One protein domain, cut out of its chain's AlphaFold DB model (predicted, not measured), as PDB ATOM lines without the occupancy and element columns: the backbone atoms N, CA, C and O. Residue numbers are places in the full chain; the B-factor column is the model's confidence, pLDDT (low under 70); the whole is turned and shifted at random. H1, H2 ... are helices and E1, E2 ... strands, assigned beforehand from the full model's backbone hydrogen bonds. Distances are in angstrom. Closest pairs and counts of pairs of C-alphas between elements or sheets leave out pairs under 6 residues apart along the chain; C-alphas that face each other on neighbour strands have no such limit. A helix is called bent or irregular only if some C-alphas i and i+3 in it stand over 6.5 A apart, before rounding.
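AT A GLANCE: This is residues 4 to 106 of the 110 residues of an uncharacterized protein of Elusimicrobia bacterium RBG_16_66_12 (UniProt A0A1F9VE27). A strongly twisted sheet of three strands makes one side of this domain and the helices make the other, with H2 in the middle, between edge strand E2 and H3, which crosses it. The long, kinked H1 runs near H3, clear of the sheet. The printed part has 103 residues, with named elements in the order H1 H2 E1 E2 E3 H3; the sheet runs E2 E1 E3, antiparallel, and the class is mixed. It is compact, with a radius of gyration of the C-alphas of 12.7 A, and spans 31 by 30 by 26 A.

IN THESE COORDINATES: Find C-alpha 4 at (-15.761, -25.783, -17.493); from there H1 runs to residue 23, 25.9 A, irregular where C-alphas 14 and 17 are 7.7 A apart, with a kink of 52 degrees near residue 17. Next come H2, residues 28 to 37, 14.2 A, and E1, residues 42 to 49, 21.0 A, which bends by 51 degrees at residue 45. E2 is residues 56 to 62, 18.1 A, and E3 residues 78 to 84, 16.8 A. H3, residues 96 to 105, 14.9 A, ends at C-alpha 105, (-28.427, -31.273, -18.886).

HOW THE PARTS SIT: Look first at the hairpin E1 and E2, where N 44 and O 60 are 2.8 A apart; across E1 and E3, N 47 and O 80 are 2.9 A apart. H2 is on the sheet, two layers, a helix on one face of a sheet; it lies over E2, at a height of 7.9 A, and the closest C-alphas are those of Cys 28 and Phe 59, 5.2 A. H3 touches H2 about perpendicular, at 81 degrees, closest at the C-alphas of Ala 30 and Val 99, 5.0 A. H1 and H3 are close but not clearly touching, with the C-alphas of Gln 11 and Arg 105 closest at 7.0 A. Every O i to N i+4 pair is within hydrogen-bond range in H2, 13 of 16 in H1 and 5 of 6 in H3.

THE WHOLE: The C-alphas farthest apart are those of Asp 52 and Asn 88, 35.0 A. The links E2 to E3 and E3 to H3 are long. The printed part has no cut, and no printed residue is under 70 in pLDDT.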
ATOM      1  N   THR A   4     -14.319 -25.866 -17.222       91.38
ATOM      2  CA  THR A   4     -15.761 -25.783 -17.493       91.38
ATOM      3  C   THR A   4     -16.120 -26.485 -18.801       91.38
ATOM      4  O   THR A   4     -17.059 -27.270 -18.843       91.38
ATOM      5  N   GLU A   5     -15.334 -26.272 -19.860       92.81
ATOM      6  CA  GLU A   5     -15.533 -26.949 -21.147       92.81
ATOM      7  C   GLU A   5     -15.318 -28.469 -21.046       92.81
ATOM      8  O   GLU A   5     -16.057 -29.225 -21.668       92.81
ATOM      9  N   GLN A   6     -14.368 -28.935 -20.226       92.38
ATOM     10  CA  GLN A   6     -14.181 -30.367 -19.958       92.38
ATOM     11  C   GLN A   6     -15.378 -30.976 -19.212       92.38
ATOM     12  O   GLN A   6     -15.829 -32.059 -19.582       92.38
ATOM     13  N   THR A   7     -15.918 -30.283 -18.201       93.75
ATOM     14  CA  THR A   7     -17.138 -30.709 -17.494       93.75
ATOM     15  C   THR A   7     -18.326 -30.783 -18.450       93.75
ATOM     16  O   THR A   7     -19.012 -31.801 -18.485       93.75
ATOM     17  N   MET A   8     -18.534 -29.749 -19.275       94.62
ATOM     18  CA  MET A   8     -19.600 -29.748 -20.280       94.62
ATOM     19  C   MET A   8     -19.417 -30.885 -21.282       94.62
ATOM     20  O   MET A   8     -20.377 -31.589 -21.566       94.62
ATOM     21  N   LYS A   9     -18.193 -31.130 -21.768       95.19
ATOM     22  CA  LYS A   9     -17.919 -32.262 -22.662       95.19
ATOM     23  C   LYS A   9     -18.289 -33.590 -22.006       95.19
ATOM     24  O   LYS A   9     -18.969 -34.395 -22.628       95.19
ATOM     25  N   ALA A  10     -17.910 -33.809 -20.747       93.88
ATOM     26  CA  ALA A  10     -18.288 -35.021 -20.022       93.88
ATOM     27  C   ALA A  10     -19.817 -35.176 -19.891       93.88
ATOM     28  O   ALA A  10     -20.333 -36.275 -20.076       93.88
ATOM     29  N   GLN A  11     -20.541 -34.084 -19.630       95.56
ATOM     30  CA  GLN A  11     -22.006 -34.079 -19.579       95.56
ATOM     31  C   GLN A  11     -22.639 -34.358 -20.950       95.56
ATOM     32  O   GLN A  11     -23.557 -35.167 -21.024       95.56
ATOM     33  N   VAL A  12     -22.135 -33.759 -22.039       96.50
ATOM     34  CA  VAL A  12     -22.608 -34.077 -23.400       96.50
ATOM     35  C   VAL A  12     -22.392 -35.556 -23.696       96.50
ATOM     36  O   VAL A  12     -23.324 -36.225 -24.128       96.50
ATOM     37  N   MET A  13     -21.196 -36.087 -23.424       95.94
ATOM     38  CA  MET A  13     -20.879 -37.493 -23.699       95.94
ATOM     39  C   MET A  13     -21.775 -38.461 -22.914       95.94
ATOM     40  O   MET A  13     -22.115 -39.517 -23.436       95.94
ATOM     41  N   ALA A  14     -22.203 -38.098 -21.700       96.19
ATOM     42  CA  ALA A  14     -23.111 -38.918 -20.895       96.19
ATOM     43  C   ALA A  14     -24.524 -39.060 -21.497       96.19
ATOM     44  O   ALA A  14     -25.219 -40.017 -21.168       96.19
ATOM     45  N   HIS A  15     -24.934 -38.135 -22.372       95.69
ATOM     46  CA  HIS A  15     -26.250 -38.123 -23.028       95.69
ATOM     47  C   HIS A  15     -26.163 -38.262 -24.554       95.69
ATOM     48  O   HIS A  15     -27.172 -38.155 -25.246       95.69
ATOM     49  N   TYR A  16     -24.963 -38.475 -25.099       94.75
ATOM     50  CA  TYR A  16     -24.735 -38.460 -26.542       94.75
ATOM     51  C   TYR A  16     -25.489 -39.588 -27.253       94.75
ATOM     52  O   TYR A  16     -26.130 -39.347 -28.272       94.75
ATOM     53  N   GLU A  17     -25.418 -40.808 -26.715       94.19
ATOM     54  CA  GLU A  17     -26.073 -41.986 -27.296       94.19
ATOM     55  C   GLU A  17     -27.602 -41.854 -27.243       94.19
ATOM     56  O   GLU A  17     -28.247 -41.983 -28.277       94.19
ATOM     57  N   GLU A  18     -28.159 -41.463 -26.088       94.81
ATOM     58  CA  GLU A  18     -29.595 -41.162 -25.910       94.81
ATOM     59  C   GLU A  18     -30.082 -40.149 -26.959       94.81
ATOM     60  O   GLU A  18     -31.072 -40.382 -27.651       94.81
ATOM     61  N   TRP A  19     -29.344 -39.048 -27.129       95.00
ATOM     62  CA  TRP A  19     -29.656 -38.028 -28.125       95.00
ATOM     63  C   TRP A  19     -29.617 -38.571 -29.554       95.00
ATOM     64  O   TRP A  19     -30.525 -38.321 -30.346       95.00
ATOM     65  N   GLN A  20     -28.547 -39.286 -29.904       93.25
ATOM     66  CA  GLN A  20     -28.348 -39.781 -31.260       93.25
ATOM     67  C   GLN A  20     -29.410 -40.819 -31.639       93.25
ATOM     68  O   GLN A  20     -29.873 -40.811 -32.781       93.25
ATOM     69  N   GLU A  21     -29.821 -41.673 -30.701       94.88
ATOM     70  CA  GLU A  21     -30.911 -42.632 -30.895       94.88
ATOM     71  C   GLU A  21     -32.263 -41.937 -31.101       94.88
ATOM     72  O   GLU A  21     -33.035 -42.347 -31.969       94.88
ATOM     73  N   GLU A  22     -32.544 -40.871 -30.347       94.06
ATOM     74  CA  GLU A  22     -33.807 -40.130 -30.443       94.06
ATOM     75  C   GLU A  22     -33.893 -39.275 -31.718       94.06
ATOM     76  O   GLU A  22     -34.916 -39.271 -32.405       94.06
ATOM     77  N   LYS A  23     -32.827 -38.532 -32.034       92.44
ATOM     78  CA  LYS A  23     -32.836 -37.486 -33.070       92.44
ATOM     79  C   LYS A  23     -32.261 -37.951 -34.409       92.44
ATOM     80  O   LYS A  23     -32.569 -37.365 -35.443       92.44
ATOM     81  N   GLY A  24     -31.439 -39.001 -34.420       91.38
ATOM     82  CA  GLY A  24     -30.788 -39.529 -35.625       91.38
ATOM     83  C   GLY A  24     -29.566 -38.730 -36.103       91.38
ATOM     84  O   GLY A  24     -29.018 -39.031 -37.162       91.38
ATOM     85  N   PHE A  25     -29.120 -37.729 -35.341       90.94
ATOM     86  CA  PHE A  25     -27.938 -36.909 -35.626       90.94
ATOM     87  C   PHE A  25     -27.225 -36.491 -34.332       90.94
ATOM     88  O   PHE A  25     -27.772 -36.616 -33.238       90.94
ATOM     89  N   GLY A  26     -25.977 -36.025 -34.447       93.38
ATOM     90  CA  GLY A  26     -25.166 -35.615 -33.298       93.38
ATOM     91  C   GLY A  26     -25.631 -34.294 -32.660       93.38
ATOM     92  O   GLY A  26     -26.255 -33.468 -33.320       93.38
ATOM     93  N   PRO A  27     -25.298 -34.031 -31.389       96.25
ATOM     94  CA  PRO A  27     -25.811 -32.874 -30.652       96.25
ATOM     95  C   PRO A  27     -25.117 -31.543 -30.972       96.25
ATOM     96  O   PRO A  27     -25.425 -30.528 -30.348       96.25
ATOM     97  N   CYS A  28     -24.164 -31.523 -31.910       96.75
ATOM     98  CA  CYS A  28     -23.280 -30.383 -32.158       96.75
ATOM     99  C   CYS A  28     -24.029 -29.082 -32.453       96.75
ATOM    100  O   CYS A  28     -23.713 -28.061 -31.848       96.75
ATOM    101  N   GLY A  29     -25.072 -29.120 -33.287       96.50
ATOM    102  CA  GLY A  29     -25.888 -27.942 -33.584       96.50
ATOM    103  C   GLY A  29     -26.599 -27.391 -32.343       96.50
ATOM    104  O   GLY A  29     -26.441 -26.221 -31.994       96.50
ATOM    105  N   ALA A  30     -27.351 -28.238 -31.635       96.88
ATOM    106  CA  ALA A  30     -28.147 -27.814 -30.482       96.88
ATOM    107  C   ALA A  30     -27.270 -27.315 -29.320       96.88
ATOM    108  O   ALA A  30     -27.572 -26.301 -28.685       96.88
ATOM    109  N   VAL A  31     -26.137 -27.977 -29.077       97.31
ATOM    110  CA  VAL A  31     -25.180 -27.558 -28.048       97.31
ATOM    111  C   VAL A  31     -24.445 -26.280 -28.457       97.31
ATOM    112  O   VAL A  31     -24.272 -25.402 -27.614       97.31
ATOM    113  N   ALA A  32     -24.053 -26.114 -29.726       97.31
ATOM    114  CA  ALA A  32     -23.459 -24.863 -30.202       97.31
ATOM    115  C   ALA A  32     -24.438 -23.689 -30.045       97.31
ATOM    116  O   ALA A  32     -24.051 -22.634 -29.542       97.31
ATOM    117  N   ALA A  33     -25.719 -23.882 -30.369       96.69
ATOM    118  CA  ALA A  33     -26.750 -22.875 -30.137       96.69
ATOM    119  C   ALA A  33     -26.854 -22.474 -28.657       96.69
ATOM    120  O   ALA A  33     -26.794 -21.284 -28.341       96.69
ATOM    121  N   LEU A  34     -26.896 -23.446 -27.738       96.31
ATOM    122  CA  LEU A  34     -26.899 -23.171 -26.299       96.31
ATOM    123  C   LEU A  34     -25.640 -22.421 -25.835       96.31
ATOM    124  O   LEU A  34     -25.712 -21.522 -24.996       96.31
ATOM    125  N   LEU A  35     -24.461 -22.782 -26.343       95.56
ATOM    126  CA  LEU A  35     -23.216 -22.104 -25.978       95.56
ATOM    127  C   LEU A  35     -23.175 -20.661 -26.502       95.56
ATOM    128  O   LEU A  35     -22.664 -19.783 -25.800       95.56
ATOM    129  N   ARG A  36     -23.760 -20.387 -27.675       95.50
ATOM    130  CA  ARG A  36     -23.973 -19.016 -28.159       95.50
ATOM    131  C   ARG A  36     -24.906 -18.239 -27.228       95.50
ATOM    132  O   ARG A  36     -24.544 -17.133 -26.838       95.50
ATOM    133  N   GLU A  37     -26.038 -18.814 -26.802       94.31
ATOM    134  CA  GLU A  37     -26.942 -18.176 -25.819       94.31
ATOM    135  C   GLU A  37     -26.219 -17.816 -24.510       94.31
ATOM    136  O   GLU A  37     -26.526 -16.810 -23.871       94.31
ATOM    137  N   ARG A  38     -25.229 -18.626 -24.121       93.50
ATOM    138  CA  ARG A  38     -24.390 -18.418 -22.932       93.50
ATOM    139  C   ARG A  38     -23.203 -17.473 -23.165       93.50
ATOM    140  O   ARG A  38     -22.408 -17.277 -22.249       93.50
ATOM    141  N   GLY A  39     -23.064 -16.897 -24.359       94.31
ATOM    142  CA  GLY A  39     -22.042 -15.897 -24.675       94.31
ATOM    143  C   GLY A  39     -20.634 -16.455 -24.903       94.31
ATOM    144  O   GLY A  39     -19.665 -15.715 -24.762       94.31
ATOM    145  N   TYR A  40     -20.486 -17.739 -25.249       95.00
ATOM    146  CA  TYR A  40     -19.161 -18.320 -25.519       95.00
ATOM    147  C   TYR A  40     -18.544 -17.835 -26.841       95.00
ATOM    148  O   TYR A  40     -17.323 -17.903 -27.005       95.00
ATOM    149  N   GLY A  41     -19.363 -17.367 -27.785       95.69
ATOM    150  CA  GLY A  41     -18.914 -16.886 -29.087       95.69
ATOM    151  C   GLY A  41     -19.975 -17.061 -30.169       95.69
ATOM    152  O   GLY A  41     -21.167 -17.167 -29.876       95.69
ATOM    153  N   ARG A  42     -19.522 -17.100 -31.423       97.31
ATOM    154  CA  ARG A  42     -20.371 -17.296 -32.607       97.31
ATOM    155  C   ARG A  42     -20.344 -18.747 -33.058       97.31
ATOM    156  O   ARG A  42     -19.340 -19.429 -32.872       97.31
ATOM    157  N   ILE A  43     -21.436 -19.213 -33.651       97.81
ATOM    158  CA  ILE A  43     -21.495 -20.560 -34.221       97.81
ATOM    159  C   ILE A  43     -20.713 -20.572 -35.532       97.81
ATOM    160  O   ILE A  43     -20.813 -19.638 -36.325       97.81
ATOM    161  N   ALA A  44     -19.949 -21.635 -35.751       97.31
ATOM    162  CA  ALA A  44     -19.340 -21.934 -37.032       97.31
ATOM    163  C   ALA A  44     -19.777 -23.317 -37.516       97.31
ATOM    164  O   ALA A  44     -19.851 -24.256 -36.718       97.31
ATOM    165  N   THR A  45     -20.025 -23.431 -38.817       96.88
ATOM    166  CA  THR A  45     -20.039 -24.715 -39.521       96.88
ATOM    167  C   THR A  45     -18.613 -25.068 -39.942       96.88
ATOM    168  O   THR A  45     -17.787 -24.180 -40.174       96.88
ATOM    169  N   CYS A  46     -18.293 -26.353 -39.966       96.06
ATOM    170  CA  CYS A  46     -16.993 -26.871 -40.374       96.06
ATOM    171  C   CYS A  46     -17.100 -28.349 -40.749       96.06
ATOM    172  O   CYS A  46     -18.081 -29.012 -40.411       96.06
ATOM    173  N   ASP A  47     -16.051 -28.879 -41.370       95.06
ATOM    174  CA  ASP A  47     -15.848 -30.321 -41.471       95.06
ATOM    175  C   ASP A  47     -14.795 -30.760 -40.449       95.06
ATOM    176  O   ASP A  47     -13.767 -30.099 -40.267       95.06
ATOM    177  N   VAL A  48     -15.029 -31.897 -39.796       93.88
ATOM    178  CA  VAL A  48     -14.025 -32.560 -38.961       93.88
ATOM    179  C   VAL A  48     -13.336 -33.623 -39.799       93.88
ATOM    180  O   VAL A  48     -13.925 -34.657 -40.111       93.88
ATOM    181  N   ASP A  49     -12.077 -33.376 -40.141       92.56
ATOM    182  CA  ASP A  49     -11.210 -34.346 -40.795       92.56
ATOM    183  C   ASP A  49     -10.613 -35.291 -39.745       92.56
ATOM    184  O   ASP A  49      -9.797 -34.895 -38.899       92.56
ATOM    185  N   LEU A  50     -11.070 -36.541 -39.767       87.31
ATOM    186  CA  LEU A  50     -10.516 -37.616 -38.956       87.31
ATOM    187  C   LEU A  50      -9.338 -38.212 -39.724       87.31
ATOM    188  O   LEU A  50      -9.523 -38.665 -40.848       87.31
ATOM    189  N   HIS A  51      -8.154 -38.278 -39.105       75.25
ATOM    190  CA  HIS A  51      -6.924 -38.764 -39.751       75.25
ATOM    191  C   HIS A  51      -7.081 -40.101 -40.506       75.25
ATOM    192  O   HIS A  51      -6.399 -40.309 -41.508       75.25
ATOM    193  N   ASP A  52      -8.005 -40.958 -40.057       74.88
ATOM    194  CA  ASP A  52      -8.273 -42.286 -40.614       74.88
ATOM    195  C   ASP A  52      -9.727 -42.456 -41.120       74.88
ATOM    196  O   ASP A  52     -10.219 -43.582 -41.235       74.88
ATOM    197  N   GLY A  53     -10.454 -41.364 -41.388       70.81
ATOM    198  CA  GLY A  53     -11.892 -41.394 -41.678       70.81
ATOM    199  C   GLY A  53     -12.344 -40.471 -42.807       70.81
ATOM    200  O   GLY A  53     -11.565 -39.744 -43.413       70.81
ATOM    201  N   PHE A  54     -13.643 -40.526 -43.106       79.62
ATOM    202  CA  PHE A  54     -14.270 -39.527 -43.968       79.62
ATOM    203  C   PHE A  54     -14.545 -38.262 -43.152       79.62
ATOM    204  O   PHE A  54     -15.055 -38.388 -42.031       79.62
ATOM    205  N   PRO A  55     -14.265 -37.067 -43.702       86.62
ATOM    206  CA  PRO A  55     -14.699 -35.826 -43.090       86.62
ATOM    207  C   PRO A  55     -16.211 -35.831 -42.881       86.62
ATOM    208  O   PRO A  55     -16.956 -36.345 -43.724       86.62
ATOM    209  N   PHE A  56     -16.660 -35.261 -41.769       90.00
ATOM    210  CA  PHE A  56     -18.084 -35.120 -41.479       90.00
ATOM    211  C   PHE A  56     -18.428 -33.681 -41.075       90.00
ATOM    212  O   PHE A  56     -17.606 -33.028 -40.424       90.00
ATOM    213  N   PRO A  57     -19.631 -33.194 -41.437       93.06
ATOM    214  CA  PRO A  57     -20.066 -31.844 -41.102       93.06
ATOM    215  C   PRO A  57     -20.317 -31.708 -39.599       93.06
ATOM    216  O   PRO A  57     -20.834 -32.626 -38.956       93.06
ATOM    217  N   HIS A  58     -19.974 -30.553 -39.035       95.88
ATOM    218  CA  HIS A  58     -20.028 -30.316 -37.597       95.88
ATOM    219  C   HIS A  58     -20.223 -28.837 -37.251       95.88
ATOM    220  O   HIS A  58     -19.767 -27.948 -37.972       95.88
ATOM    221  N   PHE A  59     -20.851 -28.572 -36.105       97.12
ATOM    222  CA  PHE A  59     -21.038 -27.218 -35.580       97.12
ATOM    223  C   PHE A  59     -20.202 -26.999 -34.321       97.12
ATOM    224  O   PHE A  59     -20.202 -27.820 -33.403       97.12
ATOM    225  N   VAL A  60     -19.516 -25.859 -34.261       97.19
ATOM    226  CA  VAL A  60     -18.651 -25.470 -33.139       97.19
ATOM    227  C   VAL A  60     -18.896 -24.020 -32.735       97.19
ATOM    228  O   VAL A  60     -19.548 -23.264 -33.451       97.19
ATOM    229  N   ILE A  61     -18.340 -23.603 -31.596       97.69
ATOM    230  CA  ILE A  61     -18.259 -22.186 -31.231       97.69
ATOM    231  C   ILE A  61     -16.875 -21.631 -31.562       97.69
ATOM    232  O   ILE A  61     -15.858 -22.198 -31.169       97.69
ATOM    233  N   MET A  62     -16.841 -20.478 -32.224       97.25
ATOM    234  CA  MET A  62     -15.656 -19.647 -32.402       97.25
ATOM    235  C   MET A  62     -15.688 -18.484 -31.405       97.25
ATOM    236  O   MET A  62     -16.583 -17.633 -31.455       97.25
ATOM    237  N   THR A  63     -14.712 -18.432 -30.498       95.88
ATOM    238  CA  THR A  63     -14.567 -17.314 -29.554       95.88
ATOM    239  C   THR A  63     -14.049 -16.057 -30.255       95.88
ATOM    240  O   THR A  63     -13.436 -16.133 -31.321       95.88
ATOM    241  N   ASP A  64     -14.167 -14.896 -29.607       93.56
ATOM    242  CA  ASP A  64     -13.618 -13.631 -30.127       93.56
ATOM    243  C   ASP A  64     -12.095 -13.657 -30.335       93.56
ATOM    244  O   ASP A  64     -11.556 -12.929 -31.164       93.56
ATOM    245  N   SER A  65     -11.386 -14.527 -29.609       94.75
ATOM    246  CA  SER A  65      -9.947 -14.754 -29.788       94.75
ATOM    247  C   SER A  65      -9.605 -15.716 -30.935       94.75
ATOM    248  O   SER A  65      -8.442 -16.088 -31.071       94.75
ATOM    249  N   GLY A  66     -10.593 -16.186 -31.703       93.38
ATOM    250  CA  GLY A  66     -10.408 -17.149 -32.792       93.38
ATOM    251  C   GLY A  66     -10.157 -18.588 -32.330       93.38
ATOM    252  O   GLY A  66      -9.596 -19.387 -33.076       93.38
ATOM    253  N   ARG A  67     -10.515 -18.929 -31.084       95.19
ATOM    254  CA  ARG A  67     -10.371 -20.290 -30.554       95.19
ATOM    255  C   ARG A  67     -11.659 -21.074 -30.787       95.19
ATOM    256  O   ARG A  67     -12.741 -20.579 -30.490       95.19
ATOM    257  N   ILE A  68     -11.518 -22.327 -31.208       95.81
ATOM    258  CA  ILE A  68     -12.634 -23.269 -31.326       95.81
ATOM    259  C   ILE A  68     -12.973 -23.861 -29.951       95.81
ATOM    260  O   ILE A  68     -12.093 -24.308 -29.204       95.81
ATOM    261  N   VAL A  69     -14.261 -23.868 -29.625       95.88
ATOM    262  CA  VAL A  69     -14.858 -24.579 -28.497       95.88
ATOM    263  C   VAL A  69     -15.770 -25.655 -29.067       95.88
ATOM    264  O   VAL A  69     -16.788 -25.358 -29.687       95.88
ATOM    265  N   ASP A  70     -15.399 -26.907 -28.815       95.50
ATOM    266  CA  ASP A  70     -16.196 -28.071 -29.171       95.50
ATOM    267  C   ASP A  70     -16.240 -29.050 -27.997       95.50
ATOM    268  O   ASP A  70     -15.229 -29.621 -27.575       95.50
ATOM    269  N   VAL A  71     -17.443 -29.211 -27.456       95.50
ATOM    270  CA  VAL A  71     -17.751 -30.113 -26.341       95.50
ATOM    271  C   VAL A  71     -18.547 -31.335 -26.802       95.50
ATOM    272  O   VAL A  71     -19.001 -32.117 -25.976       95.50
ATOM    273  N   THR A  72     -18.719 -31.506 -28.114       95.12
ATOM    274  CA  THR A  72     -19.604 -32.507 -28.718       95.12
ATOM    275  C   THR A  72     -18.875 -33.534 -29.568       95.12
ATOM    276  O   THR A  72     -19.362 -34.652 -29.666       95.12
ATOM    277  N   ASN A  73     -17.708 -33.217 -30.133       88.06
ATOM    278  CA  ASN A  73     -16.937 -34.191 -30.903       88.06
ATOM    279  C   ASN A  73     -16.241 -35.209 -29.973       88.06
ATOM    280  O   ASN A  73     -15.374 -34.814 -29.179       88.06
ATOM    281  N   PRO A  74     -16.583 -36.510 -30.039       81.94
ATOM    282  CA  PRO A  74     -15.930 -37.544 -29.239       81.94
ATOM    283  C   PRO A  74     -14.558 -37.956 -29.799       81.94
ATOM    284  O   PRO A  74     -13.810 -38.649 -29.112       81.94
ATOM    285  N   PHE A  75     -14.215 -37.533 -31.017       84.69
ATOM    286  CA  PHE A  75     -13.026 -37.964 -31.744       84.69
ATOM    287  C   PHE A  75     -11.910 -36.910 -31.726       84.69
ATOM    288  O   PHE A  75     -12.142 -35.719 -31.504       84.69
ATOM    289  N   GLU A  76     -10.683 -37.358 -31.992       83.56
ATOM    290  CA  GLU A  76      -9.569 -36.470 -32.329       83.56
ATOM    291  C   GLU A  76      -9.566 -36.218 -33.842       83.56
ATOM    292  O   GLU A  76      -9.620 -37.156 -34.635       83.56
ATOM    293  N   GLY A  77      -9.519 -34.949 -34.245       85.62
ATOM    294  CA  GLY A  77      -9.562 -34.551 -35.650       85.62
ATOM    295  C   GLY A  77      -9.197 -33.084 -35.852       85.62
ATOM    296  O   GLY A  77      -9.026 -32.330 -34.888       85.62
ATOM    297  N   THR A  78      -9.072 -32.688 -37.116       92.00
ATOM    298  CA  THR A  78      -8.778 -31.306 -37.517       92.00
ATOM    299  C   THR A  78     -10.031 -30.648 -38.081       92.00
ATOM    300  O   THR A  78     -10.700 -31.221 -38.931       92.00
ATOM    301  N   TYR A  79     -10.334 -29.430 -37.633       94.12
ATOM    302  CA  TYR A  79     -11.442 -28.640 -38.175       94.12
ATOM    303  C   TYR A  79     -10.986 -27.911 -39.438       94.12
ATOM    304  O   TYR A  79     -10.001 -27.167 -39.406       94.12
ATOM    305  N   VAL A  80     -11.707 -28.107 -40.535       93.94
ATOM    306  CA  VAL A  80     -11.452 -27.478 -41.837       93.94
ATOM    307  C   VAL A  80     -12.737 -26.841 -42.375       93.94
ATOM    308  O   VAL A  80     -13.806 -27.034 -41.802       93.94
ATOM    309  N   ASN A  81     -12.630 -26.042 -43.444       94.69
ATOM    310  CA  ASN A  81     -13.773 -25.372 -44.092       94.69
ATOM    311  C   ASN A  81     -14.666 -24.591 -43.108       94.69
ATOM    312  O   ASN A  81     -15.884 -24.717 -43.115       94.69
ATOM    313  N   ILE A  82     -14.040 -23.823 -42.213       96.06
ATOM    314  CA  ILE A  82     -14.742 -23.132 -41.129       96.06
ATOM    315  C   ILE A  82     -15.430 -21.875 -41.665       96.06
ATOM    316  O   ILE A  82     -14.755 -20.957 -42.138       96.06
ATOM    317  N   GLU A  83     -16.745 -21.793 -41.493       96.94
ATOM    318  CA  GLU A  83     -17.560 -20.634 -41.862       96.94
ATOM    319  C   GLU A  83     -18.426 -20.202 -40.674       96.94
ATOM    320  O   GLU A  83     -19.051 -21.029 -40.011       96.94
ATOM    321  N   LEU A  84     -18.433 -18.903 -40.360       96.81
ATOM    322  CA  LEU A  84     -19.266 -18.356 -39.288       96.81
ATOM    323  C   LEU A  84     -20.705 -18.218 -39.775       96.81
ATOM    324  O   LEU A  84     -20.926 -17.642 -40.838       96.81
ATOM    325  N   LEU A  85     -21.654 -18.677 -38.962       94.62
ATOM    326  CA  LEU A  85     -23.066 -18.372 -39.171       94.62
ATOM    327  C   LEU A  85     -23.358 -16.926 -38.764       94.62
ATOM    328  O   LEU A  85     -22.697 -16.372 -37.874       94.62
ATOM    329  N   ASP A  86     -24.382 -16.337 -39.379       92.69
ATOM    330  CA  ASP A  86     -24.875 -15.021 -38.979       92.69
ATOM    331  C   ASP A  86     -25.419 -15.050 -37.534       92.69
ATOM    332  O   ASP A  86     -25.852 -16.081 -37.010       92.69
ATOM    333  N   ASP A  87     -25.444 -13.892 -36.865       83.62
ATOM    334  CA  ASP A  87     -25.771 -13.808 -35.431       83.62
ATOM    335  C   ASP A  87     -27.157 -14.388 -35.077       83.62
ATOM    336  O   ASP A  87     -27.338 -14.925 -33.983       83.62
ATOM    337  N   ASN A  88     -28.111 -14.325 -36.012       84.06
ATOM    338  CA  ASN A  88     -29.479 -14.831 -35.845       84.06
ATOM    339  C   ASN A  88     -29.726 -16.182 -36.531       84.06
ATOM    340  O   ASN A  88     -30.840 -16.702 -36.479       84.06
ATOM    341  N   GLU A  89     -28.726 -16.735 -37.209       90.81
ATOM    342  CA  GLU A  89     -28.851 -17.994 -37.931       90.81
ATOM    343  C   GLU A  89     -28.681 -19.171 -36.966       90.81
ATOM    344  O   GLU A  89     -27.822 -19.155 -36.079       90.81
ATOM    345  N   MET A  90     -29.537 -20.181 -37.081       90.25
ATOM    346  CA  MET A  90     -29.467 -21.403 -36.280       90.25
ATOM    347  C   MET A  90     -28.845 -22.524 -37.111       90.25
ATOM    348  O   MET A  90     -29.073 -22.552 -38.319       90.25
ATOM    349  N   PRO A  91     -28.093 -23.454 -36.493       88.94
ATOM    350  CA  PRO A  91     -27.652 -24.658 -37.181       88.94
ATOM    351  C   PRO A  91     -28.829 -25.393 -37.817       88.94
ATOM    352  O   PRO A  91     -29.912 -25.470 -37.228       88.94
ATOM    353  N   ASP A  92     -28.593 -25.972 -38.990       81.81
ATOM    354  CA  ASP A  92     -29.594 -26.779 -39.675       81.81
ATOM    355  C   ASP A  92     -30.131 -27.888 -38.760       81.81
ATOM    356  O   ASP A  92     -29.399 -28.471 -37.958       81.81
ATOM    357  N   LEU A  93     -31.421 -28.201 -38.915       82.44
ATOM    358  CA  LEU A  93     -32.144 -29.247 -38.174       82.44
ATOM    359  C   LEU A  93     -32.355 -28.980 -36.672       82.44
ATOM    360  O   LEU A  93     -33.040 -29.776 -36.034       82.44
ATOM    361  N   VAL A  94     -31.838 -27.880 -36.114       89.25
ATOM    362  CA  VAL A  94     -32.013 -27.539 -34.693       89.25
ATOM    363  C   VAL A  94     -33.300 -26.752 -34.465       89.25
ATOM    364  O   VAL A  94     -33.545 -25.731 -35.107       89.25
ATOM    365  N   GLN A  95     -34.093 -27.198 -33.495       91.88
ATOM    366  CA  GLN A  95     -35.296 -26.518 -33.015       91.88
ATOM    367  C   GLN A  95     -35.104 -25.975 -31.590       91.88
ATOM    368  O   GLN A  95     -34.200 -26.384 -30.862       91.88
ATOM    369  N   ASP A  96     -35.980 -25.076 -31.142       92.38
ATOM    370  CA  ASP A  96     -35.890 -24.494 -29.791       92.38
ATOM    371  C   ASP A  96     -35.962 -25.558 -28.675       92.38
ATOM    372  O   ASP A  96     -35.307 -25.430 -27.637       92.38
ATOM    373  N   GLU A  97     -36.730 -26.632 -28.890       94.25
ATOM    374  CA  GLU A  97     -36.841 -27.760 -27.954       94.25
ATOM    375  C   GLU A  97     -35.534 -28.552 -27.814       94.25
ATOM    376  O   GLU A  97     -35.208 -29.021 -26.723       94.25
ATOM    377  N   ASP A  98     -34.742 -28.622 -28.884       94.94
ATOM    378  CA  ASP A  98     -33.442 -29.285 -28.893       94.94
ATOM    379  C   ASP A  98     -32.457 -28.534 -27.996       94.94
ATOM    380  O   ASP A  98     -31.733 -29.123 -27.192       94.94
ATOM    381  N   VAL A  99     -32.473 -27.202 -28.069       94.88
ATOM    382  CA  VAL A  99     -31.665 -26.341 -27.196       94.88
ATOM    383  C   VAL A  99     -32.148 -26.438 -25.747       94.88
ATOM    384  O   VAL A  99     -31.334 -26.499 -24.821       94.88
ATOM    385  N   ALA A 100     -33.466 -26.491 -25.528       94.06
ATOM    386  CA  ALA A 100     -34.048 -26.646 -24.197       94.06
ATOM    387  C   ALA A 100     -33.630 -27.966 -23.526       94.06
ATOM    388  O   ALA A 100     -33.229 -27.939 -22.360       94.06
ATOM    389  N   TYR A 101     -33.618 -29.077 -24.267       94.62
ATOM    390  CA  TYR A 101     -33.134 -30.373 -23.784       94.62
ATOM    391  C   TYR A 101     -31.709 -30.281 -23.217       94.62
ATOM    392  O   TYR A 101     -31.429 -30.764 -22.112       94.62
ATOM    393  N   TRP A 102     -30.803 -29.625 -23.951       96.00
ATOM    394  CA  TRP A 102     -29.407 -29.468 -23.535       96.00
ATOM    395  C   TRP A 102     -29.234 -28.453 -22.408       96.00
ATOM    396  O   TRP A 102     -28.337 -28.606 -21.576       96.00
ATOM    397  N   ARG A 103     -30.106 -27.442 -22.326       94.81
ATOM    398  CA  ARG A 103     -30.096 -26.450 -21.244       94.81
ATOM    399  C   ARG A 103     -30.290 -27.098 -19.875       94.81
ATOM    400  O   ARG A 103     -29.631 -26.683 -18.926       94.81
ATOM    401  N   GLU A 104     -31.150 -28.111 -19.786       92.12
ATOM    402  CA  GLU A 104     -31.424 -28.853 -18.546       92.12
ATOM    403  C   GLU A 104     -30.272 -29.782 -18.132       92.12
ATOM    404  O   GLU A 104     -30.083 -30.040 -16.944       92.12
ATOM    405  N   ARG A 105     -29.486 -30.267 -19.101       92.38
ATOM    406  CA  ARG A 105     -28.427 -31.273 -18.886       92.38
ATOM    407  C   ARG A 105     -27.029 -30.681 -18.727       92.38
ATOM    408  O   ARG A 105     -26.185 -31.271 -18.055       92.38
ATOM    409  N   LEU A 106     -26.771 -29.517 -19.318       91.62
ATOM    410  CA  LEU A 106     -25.472 -28.854 -19.247       91.62
ATOM    411  C   LEU A 106     -25.463 -27.811 -18.139       91.62
ATOM    412  O   LEU A 106     -25.840 -26.657 -18.359       91.62
TER     413      LEU A 106